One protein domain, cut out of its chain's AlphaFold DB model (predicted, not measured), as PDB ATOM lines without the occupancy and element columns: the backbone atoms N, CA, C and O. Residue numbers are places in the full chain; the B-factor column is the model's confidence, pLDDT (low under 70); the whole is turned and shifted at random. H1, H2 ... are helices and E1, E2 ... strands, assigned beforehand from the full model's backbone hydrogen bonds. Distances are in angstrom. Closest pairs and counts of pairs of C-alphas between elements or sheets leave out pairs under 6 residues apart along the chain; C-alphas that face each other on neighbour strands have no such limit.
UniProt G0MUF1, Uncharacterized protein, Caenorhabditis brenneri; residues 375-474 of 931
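AT A GLANCE: This is residues 375 to 474 of the 931 residues of an uncharacterized protein of Caenorhabditis brenneri (UniProt G0MUF1). With little regular structure, this is a short solenoid, the chain wound in stacked turns whose two parallel sheets, in order E1 E3 E5 E7 and E2 E4 E6 E8, form adjoining walls. H1 and the two long links make the rest of the wall. The 100 printed residues run E1 E2 H1 E3 E4 E5 E6 E7 E8, mostly strand, with 31 in named elements. It is compact, radius of gyration of the C-alphas 12.5 A, spanning 34 by 32 by 23 A.

IN THESE COORDINATES: E1, residues 384 to 386, begins at C-alpha (196.981, 120.853, 159.784). Then come E2, 389 to 391; H1, 397 to 400; E3, 405 to 407; E4, 410 to 413; E5, 428 to 430; E6, 438 to 441; and E7, 456 to 458. E8, 465 to 468, 10.3 A long, ends at C-alpha (176.093, 133.929, 169.574).

HOW THE PARTS SIT: E1 and E3 are parallel at 10 degrees, N 407 and O 385 being 2.8 A apart. E3 runs on into E4 at 93 degrees. H1, too short for an O i to N i+4 pair, only grazes the sheet E2 E4 E6 E8.

THE WHOLE: The printed part has no cut. Links E4 to E5 and E6 to E7 are long. Residues 472 to 474 have pLDDT under 70.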
ATOM      1  N   CYS A 375     201.408 123.281 160.688       93.31
ATOM      2  CA  CYS A 375     201.766 124.658 161.049       93.31
ATOM      3  C   CYS A 375     201.342 125.032 162.479       93.31
ATOM      4  O   CYS A 375     200.431 124.445 163.058       93.31
ATOM      5  N   GLU A 376     201.980 126.058 163.047       90.81
ATOM      6  CA  GLU A 376     201.570 126.648 164.337       90.81
ATOM      7  C   GLU A 376     200.447 127.686 164.183       90.81
ATOM      8  O   GLU A 376     199.744 128.002 165.143       90.81
ATOM      9  N   LYS A 377     200.302 128.262 162.986       88.62
ATOM     10  CA  LYS A 377     199.336 129.318 162.669       88.62
ATOM     11  C   LYS A 377     198.806 129.141 161.245       88.62
ATOM     12  O   LYS A 377     199.473 128.490 160.442       88.62
ATOM     13  N   PRO A 378     197.639 129.724 160.926       87.62
ATOM     14  CA  PRO A 378     197.115 129.711 159.567       87.62
ATOM     15  C   PRO A 378     198.075 130.393 158.584       87.62
ATOM     16  O   PRO A 378     198.370 131.580 158.716       87.62
ATOM     17  N   GLU A 379     198.554 129.640 157.596       88.56
ATOM     18  CA  GLU A 379     199.452 130.106 156.538       88.56
ATOM     19  C   GLU A 379     199.122 129.390 155.221       88.56
ATOM     20  O   GLU A 379     198.523 128.312 155.199       88.56
ATOM     21  N   LYS A 380     199.506 129.986 154.088       85.56
ATOM     22  CA  LYS A 380     199.171 129.448 152.765       85.56
ATOM     23  C   LYS A 380     199.842 128.091 152.531       85.56
ATOM     24  O   LYS A 380     201.064 128.001 152.555       85.56
ATOM     25  N   GLY A 381     199.044 127.073 152.205       84.75
ATOM     26  CA  GLY A 381     199.514 125.702 151.964       84.75
ATOM     27  C   GLY A 381     199.413 124.783 153.183       84.75
ATOM     28  O   GLY A 381     199.600 123.577 153.034       84.75
ATOM     29  N   CYS A 382     199.049 125.330 154.347       92.62
ATOM     30  CA  CYS A 382     198.843 124.555 155.559       92.62
ATOM     31  C   CYS A 382     197.640 123.609 155.434       92.62
ATOM     32  O   CYS A 382     196.580 124.017 154.949       92.62
ATOM     33  N   LEU A 383     197.795 122.370 155.908       95.62
ATOM     34  CA  LEU A 383     196.722 121.370 155.984       95.62
ATOM     35  C   LEU A 383     196.286 121.120 157.432       95.62
ATOM     36  O   LEU A 383     195.107 120.920 157.700       95.62
ATOM     37  N   GLU A 384     197.222 121.156 158.376       95.94
ATOM     38  CA  GLU A 384     196.981 120.853 159.784       95.94
ATOM     39  C   GLU A 384     197.556 121.960 160.672       95.94
ATOM     40  O   GLU A 384     198.714 122.350 160.517       95.94
ATOM     41  N   ILE A 385     196.777 122.452 161.636       95.75
ATOM     42  CA  ILE A 385     197.216 123.515 162.554       95.75
ATOM     43  C   ILE A 385     197.278 122.984 163.983       95.75
ATOM     44  O   ILE A 385     196.287 122.469 164.495       95.75
ATOM     45  N   VAL A 386     198.415 123.157 164.660       95.38
ATOM     46  CA  VAL A 386     198.559 122.890 166.101       95.38
ATOM     47  C   VAL A 386     198.516 124.206 166.863       95.38
ATOM     48  O   VAL A 386     199.521 124.905 166.985       95.38
ATOM     49  N   GLY A 387     197.340 124.541 167.386       92.06
ATOM     50  CA  GLY A 387     197.096 125.805 168.071       92.06
ATOM     51  C   GLY A 387     195.666 126.302 167.894       92.06
ATOM     52  O   GLY A 387     194.910 125.803 167.066       92.06
ATOM     53  N   ASP A 388     195.299 127.302 168.694       93.44
ATOM     54  CA  ASP A 388     194.000 127.964 168.578       93.44
ATOM     55  C   ASP A 388     194.020 128.939 167.380       93.44
ATOM     56  O   ASP A 388     194.928 129.766 167.258       93.44
ATOM     57  N   VAL A 389     193.006 128.871 166.518       95.62
ATOM     58  CA  VAL A 389     192.815 129.741 165.348       95.62
ATOM     59  C   VAL A 389     191.782 130.814 165.672       95.62
ATOM     60  O   VAL A 389     190.697 130.516 166.173       95.62
ATOM     61  N   LYS A 390     192.104 132.074 165.367       94.94
ATOM     62  CA  LYS A 390     191.197 133.214 165.536       94.94
ATOM     63  C   LYS A 390     191.059 133.982 164.230       94.94
ATOM     64  O   LYS A 390     192.073 134.345 163.643       94.94
ATOM     65  N   ILE A 391     189.822 134.243 163.824       94.38
ATOM     66  CA  ILE A 391     189.462 135.052 162.660       94.38
ATOM     67  C   ILE A 391     188.628 136.229 163.167       94.38
ATOM     68  O   ILE A 391     187.577 136.020 163.771       94.38
ATOM     69  N   GLY A 392     189.118 137.444 162.946       92.81
ATOM     70  CA  GLY A 392     188.426 138.695 163.266       92.81
ATOM     71  C   GLY A 392     188.490 139.683 162.106       92.81
ATOM     72  O   GLY A 392     188.805 139.289 160.985       92.81
ATOM     73  N   GLU A 393     188.215 140.960 162.371       90.00
ATOM     74  CA  GLU A 393     188.143 142.020 161.351       90.00
ATOM     75  C   GLU A 393     189.395 142.124 160.457       90.00
ATOM     76  O   GLU A 393     189.265 142.235 159.239       90.00
ATOM     77  N   ASP A 394     190.593 142.006 161.040       87.81
ATOM     78  CA  ASP A 394     191.879 142.139 160.330       87.81
ATOM     79  C   ASP A 394     192.420 140.819 159.741       87.81
ATOM     80  O   ASP A 394     193.546 140.760 159.241       87.81
ATOM     81  N   SER A 395     191.675 139.717 159.860       89.38
ATOM     82  CA  SER A 395     192.122 138.398 159.390       89.38
ATOM     83  C   SER A 395     191.767 138.179 157.919       89.38
ATOM     84  O   SER A 395     190.694 138.581 157.487       89.38
ATOM     85  N   ASP A 396     192.630 137.492 157.166       90.25
ATOM     86  CA  ASP A 396     192.312 136.993 155.820       90.25
ATOM     87  C   ASP A 396     191.719 135.574 155.927       90.25
ATOM     88  O   ASP A 396     192.474 134.640 156.203       90.25
ATOM     89  N   PRO A 397     190.401 135.363 155.745       90.62
ATOM     90  CA  PRO A 397     189.790 134.041 155.897       90.62
ATOM     91  C   PRO A 397     190.247 133.039 154.826       90.62
ATOM     92  O   PRO A 397     190.188 131.830 155.052       90.62
ATOM     93  N   GLU A 398     190.745 133.506 153.677       89.69
ATOM     94  CA  GLU A 398     191.091 132.649 152.534       89.69
ATOM     95  C   GLU A 398     192.275 131.716 152.823       89.69
ATOM     96  O   GLU A 398     192.404 130.658 152.203       89.69
ATOM     97  N   ILE A 399     193.113 132.050 153.810       90.31
ATOM     98  CA  ILE A 399     194.220 131.190 154.255       90.31
ATOM     99  C   ILE A 399     193.736 129.866 154.864       90.31
ATOM    100  O   ILE A 399     194.519 128.925 154.964       90.31
ATOM    101  N   MET A 400     192.457 129.769 155.242       94.00
ATOM    102  CA  MET A 400     191.865 128.559 155.817       94.00
ATOM    103  C   MET A 400     191.342 127.565 154.774       94.00
ATOM    104  O   MET A 400     191.005 126.443 155.144       94.00
ATOM    105  N   ARG A 401     191.311 127.919 153.480       92.69
ATOM    106  CA  ARG A 401     190.738 127.060 152.425       92.69
ATOM    107  C   ARG A 401     191.340 125.662 152.352       92.69
ATOM    108  O   ARG A 401     190.634 124.713 152.025       92.69
ATOM    109  N   THR A 402     192.639 125.535 152.625       94.25
ATOM    110  CA  THR A 402     193.368 124.257 152.557       94.25
ATOM    111  C   THR A 402     193.420 123.514 153.886       94.25
ATOM    112  O   THR A 402     193.839 122.363 153.904       94.25
ATOM    113  N   VAL A 403     193.018 124.145 154.992       96.62
ATOM    114  CA  VAL A 403     193.146 123.562 156.330       96.62
ATOM    115  C   VAL A 403     192.087 122.477 156.514       96.62
ATOM    116  O   VAL A 403     190.892 122.744 156.418       96.62
ATOM    117  N   GLU A 404     192.537 121.260 156.797       96.38
ATOM    118  CA  GLU A 404     191.713 120.067 157.000       96.38
ATOM    119  C   GLU A 404     191.445 119.798 158.488       96.38
ATOM    120  O   GLU A 404     190.339 119.389 158.853       96.38
ATOM    121  N   ILE A 405     192.440 120.032 159.355       96.06
ATOM    122  CA  ILE A 405     192.369 119.712 160.791       96.06
ATOM    123  C   ILE A 405     192.954 120.848 161.637       96.06
ATOM    124  O   ILE A 405     194.041 121.358 161.360       96.06
ATOM    125  N   ILE A 406     192.263 121.197 162.722       96.94
ATOM    126  CA  ILE A 406     192.766 122.112 163.757       96.94
ATOM    127  C   ILE A 406     192.875 121.348 165.084       96.94
ATOM    128  O   ILE A 406     191.865 120.949 165.661       96.94
ATOM    129  N   TYR A 407     194.092 121.175 165.605       95.50
ATOM    130  CA  TYR A 407     194.365 120.667 166.957       95.50
ATOM    131  C   TYR A 407     194.382 121.831 167.960       95.50
ATOM    132  O   TYR A 407     195.414 122.199 168.534       95.50
ATOM    133  N   GLY A 408     193.221 122.453 168.107       93.56
ATOM    134  CA  GLY A 408     192.934 123.603 168.952       93.56
ATOM    135  C   GLY A 408     191.512 124.099 168.694       93.56
ATOM    136  O   GLY A 408     190.725 123.440 168.016       93.56
ATOM    137  N   GLY A 409     191.167 125.261 169.242       94.44
ATOM    138  CA  GLY A 409     189.858 125.880 169.030       94.44
ATOM    139  C   GLY A 409     189.843 126.793 167.809       94.44
ATOM    140  O   GLY A 409     190.812 127.508 167.566       94.44
ATOM    141  N   LEU A 410     188.722 126.827 167.093       96.38
ATOM    142  CA  LEU A 410     188.424 127.810 166.053       96.38
ATOM    143  C   LEU A 410     187.485 128.880 166.616       96.38
ATOM    144  O   LEU A 410     186.373 128.586 167.047       96.38
ATOM    145  N   THR A 411     187.922 130.135 166.614       95.88
ATOM    146  CA  THR A 411     187.099 131.287 167.004       95.88
ATOM    147  C   THR A 411     186.946 132.243 165.830       95.88
ATOM    148  O   THR A 411     187.942 132.748 165.321       95.88
ATOM    149  N   ILE A 412     185.710 132.525 165.427       95.31
ATOM    150  CA  ILE A 412     185.373 133.547 164.430       95.31
ATOM    151  C   ILE A 412     184.559 134.611 165.152       95.31
ATOM    152  O   ILE A 412     183.400 134.380 165.504       95.31
ATOM    153  N   MET A 413     185.180 135.747 165.441       94.56
ATOM    154  CA  MET A 413     184.561 136.763 166.279       94.56
ATOM    155  C   MET A 413     184.867 138.166 165.794       94.56
ATOM    156  O   MET A 413     186.002 138.436 165.411       94.56
ATOM    157  N   ASP A 414     183.861 139.038 165.842       93.50
ATOM    158  CA  ASP A 414     183.974 140.438 165.425       93.50
ATOM    159  C   ASP A 414     184.547 140.553 163.993       93.50
ATOM    160  O   ASP A 414     185.494 141.295 163.736       93.50
ATOM    161  N   SER A 415     184.028 139.750 163.054       91.31
ATOM    162  CA  SER A 415     184.506 139.692 161.666       91.31
ATOM    163  C   SER A 415     183.437 140.103 160.647       91.31
ATOM    164  O   SER A 415     182.234 140.094 160.917       91.31
ATOM    165  N   ASN A 416     183.891 140.428 159.433       89.50
ATOM    166  CA  ASN A 416     183.038 140.839 158.314       89.50
ATOM    167  C   ASN A 416     182.657 139.685 157.368       89.50
ATOM    168  O   ASN A 416     182.189 139.933 156.256       89.50
ATOM    169  N   VAL A 417     182.859 138.429 157.780       91.31
ATOM    170  CA  VAL A 417     182.526 137.263 156.950       91.31
ATOM    171  C   VAL A 417     181.017 137.151 156.733       91.31
ATOM    172  O   VAL A 417     180.218 137.397 157.635       91.31
ATOM    173  N   THR A 418     180.626 136.751 155.525       90.75
ATOM    174  CA  THR A 418     179.221 136.533 155.148       90.75
ATOM    175  C   THR A 418     178.841 135.054 155.094       90.75
ATOM    176  O   THR A 418     177.659 134.716 155.176       90.75
ATOM    177  N   SER A 419     179.830 134.164 154.982       90.25
ATOM    178  CA  SER A 419     179.664 132.716 154.840       90.25
ATOM    179  C   SER A 419     180.842 131.958 155.462       90.25
ATOM    180  O   SER A 419     181.953 132.487 155.497       90.25
ATOM    181  N   LEU A 420     180.618 130.715 155.900       91.44
ATOM    182  CA  LEU A 420     181.669 129.774 156.326       91.44
ATOM    183  C   LEU A 420     182.281 128.955 155.170       91.44
ATOM    184  O   LEU A 420     183.103 128.073 155.407       91.44
ATOM    185  N   GLU A 421     181.930 129.243 153.914       91.94
ATOM    186  CA  GLU A 421     182.440 128.530 152.726       91.94
ATOM    187  C   GLU A 421     183.966 128.560 152.566       91.94
ATOM    188  O   GLU A 421     184.532 127.652 151.965       91.94
ATOM    189  N   PHE A 422     184.654 129.554 153.130       92.81
ATOM    190  CA  PHE A 422     186.118 129.602 153.118       92.81
ATOM    191  C   PHE A 422     186.762 128.451 153.925       92.81
ATOM    192  O   PHE A 422     187.953 128.195 153.778       92.81
ATOM    193  N   LEU A 423     185.983 127.720 154.733       94.69
ATOM    194  CA  LEU A 423     186.374 126.492 155.439       94.69
ATOM    195  C   LEU A 423     186.097 125.224 154.602       94.69
ATOM    196  O   LEU A 423     185.747 124.177 155.143       94.69
ATOM    197  N   GLU A 424     186.226 125.299 153.275       93.75
ATOM    198  CA  GLU A 424     185.824 124.237 152.332       93.75
ATOM    199  C   GLU A 424     186.533 122.885 152.510       93.75
ATOM    200  O   GLU A 424     186.013 121.856 152.064       93.75
ATOM    201  N   SER A 425     187.709 122.874 153.142       95.75
ATOM    202  CA  SER A 425     188.474 121.653 153.424       95.75
ATOM    203  C   SER A 425     188.416 121.217 154.884       95.75
ATOM    204  O   SER A 425     188.846 120.107 155.172       95.75
ATOM    205  N   LEU A 426     187.870 122.035 155.791       95.62
ATOM    206  CA  LEU A 426     187.910 121.761 157.225       95.62
ATOM    207  C   LEU A 426     187.009 120.570 157.567       95.62
ATOM    208  O   LEU A 426     185.783 120.662 157.489       95.62
ATOM    209  N   GLU A 427     187.623 119.464 157.978       94.50
ATOM    210  CA  GLU A 427     186.926 118.231 158.344       94.50
ATOM    211  C   GLU A 427     186.817 118.061 159.861       94.50
ATOM    212  O   GLU A 427     185.807 117.542 160.351       94.50
ATOM    213  N   HIS A 428     187.835 118.504 160.611       93.75
ATOM    214  CA  HIS A 428     187.931 118.234 162.043       93.75
ATOM    215  C   HIS A 428     188.491 119.398 162.871       93.75
ATOM    216  O   HIS A 428     189.420 120.095 162.463       93.75
ATOM    217  N   VAL A 429     187.970 119.552 164.093       94.06
ATOM    218  CA  VAL A 429     188.470 120.508 165.098       94.06
ATOM    219  C   VAL A 429     188.533 119.820 166.462       94.06
ATOM    220  O   VAL A 429     187.530 119.278 166.923       94.06
ATOM    221  N   ALA A 430     189.695 119.837 167.112       93.38
ATOM    222  CA  ALA A 430     189.938 119.161 168.386       93.38
ATOM    223  C   ALA A 430     190.473 120.117 169.458       93.38
ATOM    224  O   ALA A 430     191.653 120.466 169.468       93.38
ATOM    225  N   GLN A 431     189.613 120.487 170.405       90.56
ATOM    226  CA  GLN A 431     189.946 121.300 171.568       90.56
ATOM    227  C   GLN A 431     189.974 120.430 172.830       90.56
ATOM    228  O   GLN A 431     188.937 120.045 173.358       90.56
ATOM    229  N   LEU A 432     191.182 120.196 173.345       88.00
ATOM    230  CA  LEU A 432     191.432 119.485 174.605       88.00
ATOM    231  C   LEU A 432     191.555 120.444 175.811       88.00
ATOM    232  O   LEU A 432     192.239 120.162 176.786       88.00
ATOM    233  N   LYS A 433     190.969 121.637 175.747       84.38
ATOM    234  CA  LYS A 433     190.877 122.568 176.886       84.38
ATOM    235  C   LYS A 433     189.406 122.804 177.187       84.38
ATOM    236  O   LYS A 433     188.594 122.688 176.277       84.38
ATOM    237  N   GLU A 434     189.079 123.227 178.407       84.06
ATOM    238  CA  GLU A 434     187.715 123.583 178.851       84.06
ATOM    239  C   GLU A 434     187.153 124.828 178.125       84.06
ATOM    240  O   GLU A 434     186.956 125.901 178.696       84.06
ATOM    241  N   LYS A 435     186.962 124.716 176.812       86.94
ATOM    242  CA  LYS A 435     186.467 125.725 175.875       86.94
ATOM    243  C   LYS A 435     185.687 125.030 174.755       86.94
ATOM    244  O   LYS A 435     185.918 123.844 174.502       86.94
ATOM    245  N   PRO A 436     184.775 125.736 174.071       89.62
ATOM    246  CA  PRO A 436     184.172 125.212 172.851       89.62
ATOM    247  C   PRO A 436     185.250 124.981 171.786       89.62
ATOM    248  O   PRO A 436     186.228 125.733 171.702       89.62
ATOM    249  N   SER A 437     185.060 123.959 170.957       92.00
ATOM    250  CA  SER A 437     185.937 123.701 169.808       92.00
ATOM    251  C   SER A 437     185.718 124.716 168.711       92.00
ATOM    252  O   SER A 437     186.678 125.144 168.076       92.00
ATOM    253  N   ILE A 438     184.468 125.133 168.516       93.88
ATOM    254  CA  ILE A 438     184.098 126.148 167.536       93.88
ATOM    255  C   ILE A 438     183.240 127.209 168.225       93.88
ATOM    256  O   ILE A 438     182.176 126.909 168.766       93.88
ATOM    257  N   LEU A 439     183.699 128.459 168.183       93.69
ATOM    258  CA  LEU A 439     182.965 129.629 168.660       93.69
ATOM    259  C   LEU A 439     182.803 130.632 167.519       93.69
ATOM    260  O   LEU A 439     183.794 131.137 166.995       93.69
ATOM    261  N   ILE A 440     181.560 130.951 167.169       92.56
ATOM    262  CA  ILE A 440     181.227 131.943 166.144       92.56
ATOM    263  C   ILE A 440     180.358 133.015 166.792       92.56
ATOM    264  O   ILE A 440     179.179 132.785 167.068       92.56
ATOM    265  N   ALA A 441     180.937 134.181 167.070       92.25
ATOM    266  CA  ALA A 441     180.276 135.212 167.864       92.25
ATOM    267  C   ALA A 441     180.371 136.614 167.250       92.25
ATOM    268  O   ALA A 441     181.397 136.968 166.688       92.25
ATOM    269  N   ASN A 442     179.335 137.440 167.399       91.06
ATOM    270  CA  ASN A 442     179.354 138.857 167.002       91.06
ATOM    271  C   ASN A 442     179.730 139.107 165.522       91.06
ATOM    272  O   ASN A 442     180.447 140.057 165.214       91.06
ATOM    273  N   ASN A 443     179.268 138.269 164.587       91.44
ATOM    274  CA  ASN A 443     179.477 138.480 163.148       91.44
ATOM    275  C   ASN A 443     178.162 138.969 162.507       91.44
ATOM    276  O   ASN A 443     177.326 138.148 162.111       91.44
ATOM    277  N   PRO A 444     177.928 140.293 162.408       87.94
ATOM    278  CA  PRO A 444     176.631 140.846 162.010       87.94
ATOM    279  C   PRO A 444     176.281 140.609 160.535       87.94
ATOM    280  O   PRO A 444     175.106 140.668 160.181       87.94
ATOM    281  N   ASN A 445     177.274 140.328 159.685       88.81
ATOM    282  CA  ASN A 445     177.094 140.102 158.246       88.81
ATOM    283  C   ASN A 445     177.008 138.614 157.862       88.81
ATOM    284  O   ASN A 445     176.779 138.302 156.694       88.81
ATOM    285  N   LEU A 446     177.203 137.698 158.817       87.12
ATOM    286  CA  LEU A 446     177.215 136.260 158.562       87.12
ATOM    287  C   LEU A 446     175.791 135.765 158.300       87.12
ATOM    288  O   LEU A 446     174.952 135.833 159.193       87.12
ATOM    289  N   ILE A 447     175.532 135.278 157.086       81.88
ATOM    290  CA  ILE A 447     174.214 134.808 156.628       81.88
ATOM    291  C   ILE A 447     174.199 133.313 156.290       81.88
ATOM    292  O   ILE A 447     173.164 132.670 156.442       81.88
ATOM    293  N   ASN A 448     175.327 132.743 155.847       81.31
ATOM    294  CA  ASN A 448     175.460 131.312 155.576       81.31
ATOM    295  C   ASN A 448     176.351 130.653 156.635       81.31
ATOM    296  O   ASN A 448     177.563 130.861 156.675       81.31
ATOM    297  N   PHE A 449     175.740 129.821 157.469       79.62
ATOM    298  CA  PHE A 449     176.402 129.153 158.587       79.62
ATOM    299  C   PHE A 449     176.846 127.720 158.241       79.62
ATOM    300  O   PHE A 449     177.332 126.990 159.098       79.62
ATOM    301  N   THR A 450     176.673 127.270 156.998       81.44
ATOM    302  CA  THR A 450     176.935 125.876 156.607       81.44
ATOM    303  C   THR A 450     178.427 125.572 156.562       81.44
ATOM    304  O   THR A 450     179.172 126.215 155.826       81.44
ATOM    305  N   PHE A 451     178.856 124.544 157.298       87.50
ATOM    306  CA  PHE A 451     180.184 123.959 157.133       87.50
ATOM    307  C   PHE A 451     180.194 123.005 155.928       87.50
ATOM    308  O   PHE A 451     179.411 122.056 155.921       87.50
ATOM    309  N   PRO A 452     181.082 123.188 154.931       89.19
ATOM    310  CA  PRO A 452     181.061 122.350 153.729       89.19
ATOM    311  C   PRO A 452     181.459 120.883 153.956       89.19
ATOM    312  O   PRO A 452     180.900 119.996 153.312       89.19
ATOM    313  N   LYS A 453     182.445 120.619 154.830       91.75
ATOM    314  CA  LYS A 453     183.028 119.275 155.035       91.75
ATOM    315  C   LYS A 453     183.249 118.874 156.494       91.75
ATOM    316  O   LYS A 453     183.860 117.833 156.732       91.75
ATOM    317  N   LEU A 454     182.762 119.654 157.458       90.06
ATOM    318  CA  LEU A 454     182.954 119.341 158.874       90.06
ATOM    319  C   LEU A 454     182.291 117.994 159.204       90.06
ATOM    320  O   LEU A 454     181.099 117.822 158.953       90.06
ATOM    321  N   LYS A 455     183.081 117.057 159.740       88.50
ATOM    322  CA  LYS A 455     182.675 115.674 160.048       88.50
ATOM    323  C   LYS A 455     182.611 115.389 161.542       88.50
ATOM    324  O   LYS A 455     181.694 114.723 162.007       88.50
ATOM    325  N   LYS A 456     183.632 115.805 162.298       87.94
ATOM    326  CA  LYS A 456     183.737 115.469 163.727       87.94
ATOM    327  C   LYS A 456     184.485 116.539 164.497       87.94
ATOM    328  O   LYS A 456     185.550 116.973 164.054       87.94
ATOM    329  N   VAL A 457     183.951 116.927 165.649       89.38
ATOM    330  CA  VAL A 457     184.616 117.832 166.593       89.38
ATOM    331  C   VAL A 457     184.866 117.121 167.920       89.38
ATOM    332  O   VAL A 457     184.046 116.326 168.361       89.38
ATOM    333  N   LEU A 458     186.000 117.410 168.552       89.12
ATOM    334  CA  LEU A 458     186.348 116.957 169.903       89.12
ATOM    335  C   LEU A 458     186.436 118.190 170.800       89.12
ATOM    336  O   LEU A 458     187.146 119.122 170.423       89.12
ATOM    337  N   TRP A 459     185.733 118.217 171.934       88.00
ATOM    338  CA  TRP A 459     185.635 119.371 172.839       88.00
ATOM    339  C   TRP A 459     185.656 118.929 174.310       88.00
ATOM    340  O   TRP A 459     185.381 117.775 174.607       88.00
ATOM    341  N   MET A 460     185.946 119.855 175.233       78.94
ATOM    342  CA  MET A 460     185.941 119.592 176.688       78.94
ATOM    343  C   MET A 460     185.085 120.581 177.496       78.94
ATOM    344  O   MET A 460     185.246 120.740 178.702       78.94
ATOM    345  N   SER A 461     184.208 121.326 176.833       78.31
ATOM    346  CA  SER A 461     183.238 122.203 177.500       78.31
ATOM    347  C   SER A 461     181.837 121.591 177.477       78.31
ATOM    348  O   SER A 461     181.602 120.572 176.838       78.31
ATOM    349  N   ALA A 462     180.865 122.237 178.120       77.94
ATOM    350  CA  ALA A 462     179.478 121.774 178.074       77.94
ATOM    351  C   ALA A 462     178.877 121.750 176.651       77.94
ATOM    352  O   ALA A 462     177.862 121.091 176.437       77.94
ATOM    353  N   ARG A 463     179.449 122.496 175.690       81.25
ATOM    354  CA  ARG A 463     178.961 122.612 174.305       81.25
ATOM    355  C   ARG A 463     180.135 122.710 173.328       81.25
ATOM    356  O   ARG A 463     180.941 123.633 173.424       81.25
ATOM    357  N   GLY A 464     180.213 121.802 172.354       83.62
ATOM    358  CA  GLY A 464     181.322 121.769 171.391       83.62
ATOM    359  C   GLY A 464     181.303 122.886 170.345       83.62
ATOM    360  O   GLY A 464     182.365 123.386 169.966       83.62
ATOM    361  N   ILE A 465     180.110 123.302 169.910       88.31
ATOM    362  CA  ILE A 465     179.901 124.343 168.894       88.31
ATOM    363  C   ILE A 465     178.915 125.385 169.432       88.31
ATOM    364  O   ILE A 465     177.820 125.034 169.877       88.31
ATOM    365  N   ILE A 466     179.307 126.660 169.388       87.81
ATOM    366  CA  ILE A 466     178.524 127.780 169.922       87.81
ATOM    367  C   ILE A 466     178.415 128.910 168.888       87.81
ATOM    368  O   ILE A 466     179.430 129.406 168.395       87.81
ATOM    369  N   PHE A 467     177.184 129.364 168.632       86.75
ATOM    370  CA  PHE A 467     176.863 130.562 167.851       86.75
ATOM    371  C   PHE A 467     176.188 131.611 168.740       86.75
ATOM    372  O   PHE A 467     175.198 131.304 169.403       86.75
ATOM    373  N   MET A 468     176.683 132.852 168.758       86.25
ATOM    374  CA  MET A 468     176.093 133.929 169.574       86.25
ATOM    375  C   MET A 468     176.126 135.283 168.863       86.25
ATOM    376  O   MET A 468     177.149 135.662 168.304       86.25
ATOM    377  N   ASN A 469     175.038 136.051 168.931       81.38
ATOM    378  CA  ASN A 469     174.978 137.441 168.452       81.38
ATOM    379  C   ASN A 469     175.427 137.622 166.981       81.38
ATOM    380  O   ASN A 469     176.051 138.623 166.630       81.38
ATOM    381  N   ASN A 470     175.146 136.640 166.121       81.44
ATOM    382  CA  ASN A 470     175.334 136.756 164.670       81.44
ATOM    383  C   ASN A 470     174.034 137.263 164.011       81.44
ATOM    384  O   ASN A 470     173.044 137.488 164.708       81.44
ATOM    385  N   SER A 471     174.016 137.471 162.689       73.69
ATOM    386  CA  SER A 471     172.829 138.022 162.011       73.69
ATOM    387  C   SER A 471     171.544 137.210 162.296       73.69
ATOM    388  O   SER A 471     171.538 135.978 162.262       73.69
ATOM    389  N   ASN A 472     170.449 137.913 162.623       58.97
ATOM    390  CA  ASN A 472     169.208 137.321 163.148       58.97
ATOM    391  C   ASN A 472     168.326 136.628 162.092       58.97
ATOM    392  O   ASN A 472     167.399 135.917 162.461       58.97
ATOM    393  N   SER A 473     168.559 136.829 160.793       52.91
ATOM    394  CA  SER A 473     167.552 136.523 159.765       52.91
ATOM    395  C   SER A 473     167.447 135.051 159.346       52.91
ATOM    396  O   SER A 473     166.697 134.762 158.422       52.91
ATOM    397  N   VAL A 474     168.198 134.124 159.957       50.03
ATOM    398  CA  VAL A 474     168.212 132.699 159.541       50.03
ATOM    399  C   VAL A 474     168.013 131.717 160.707       50.03
ATOM    400  O   VAL A 474     167.543 130.604 160.493       50.03
TER     401      VAL A 474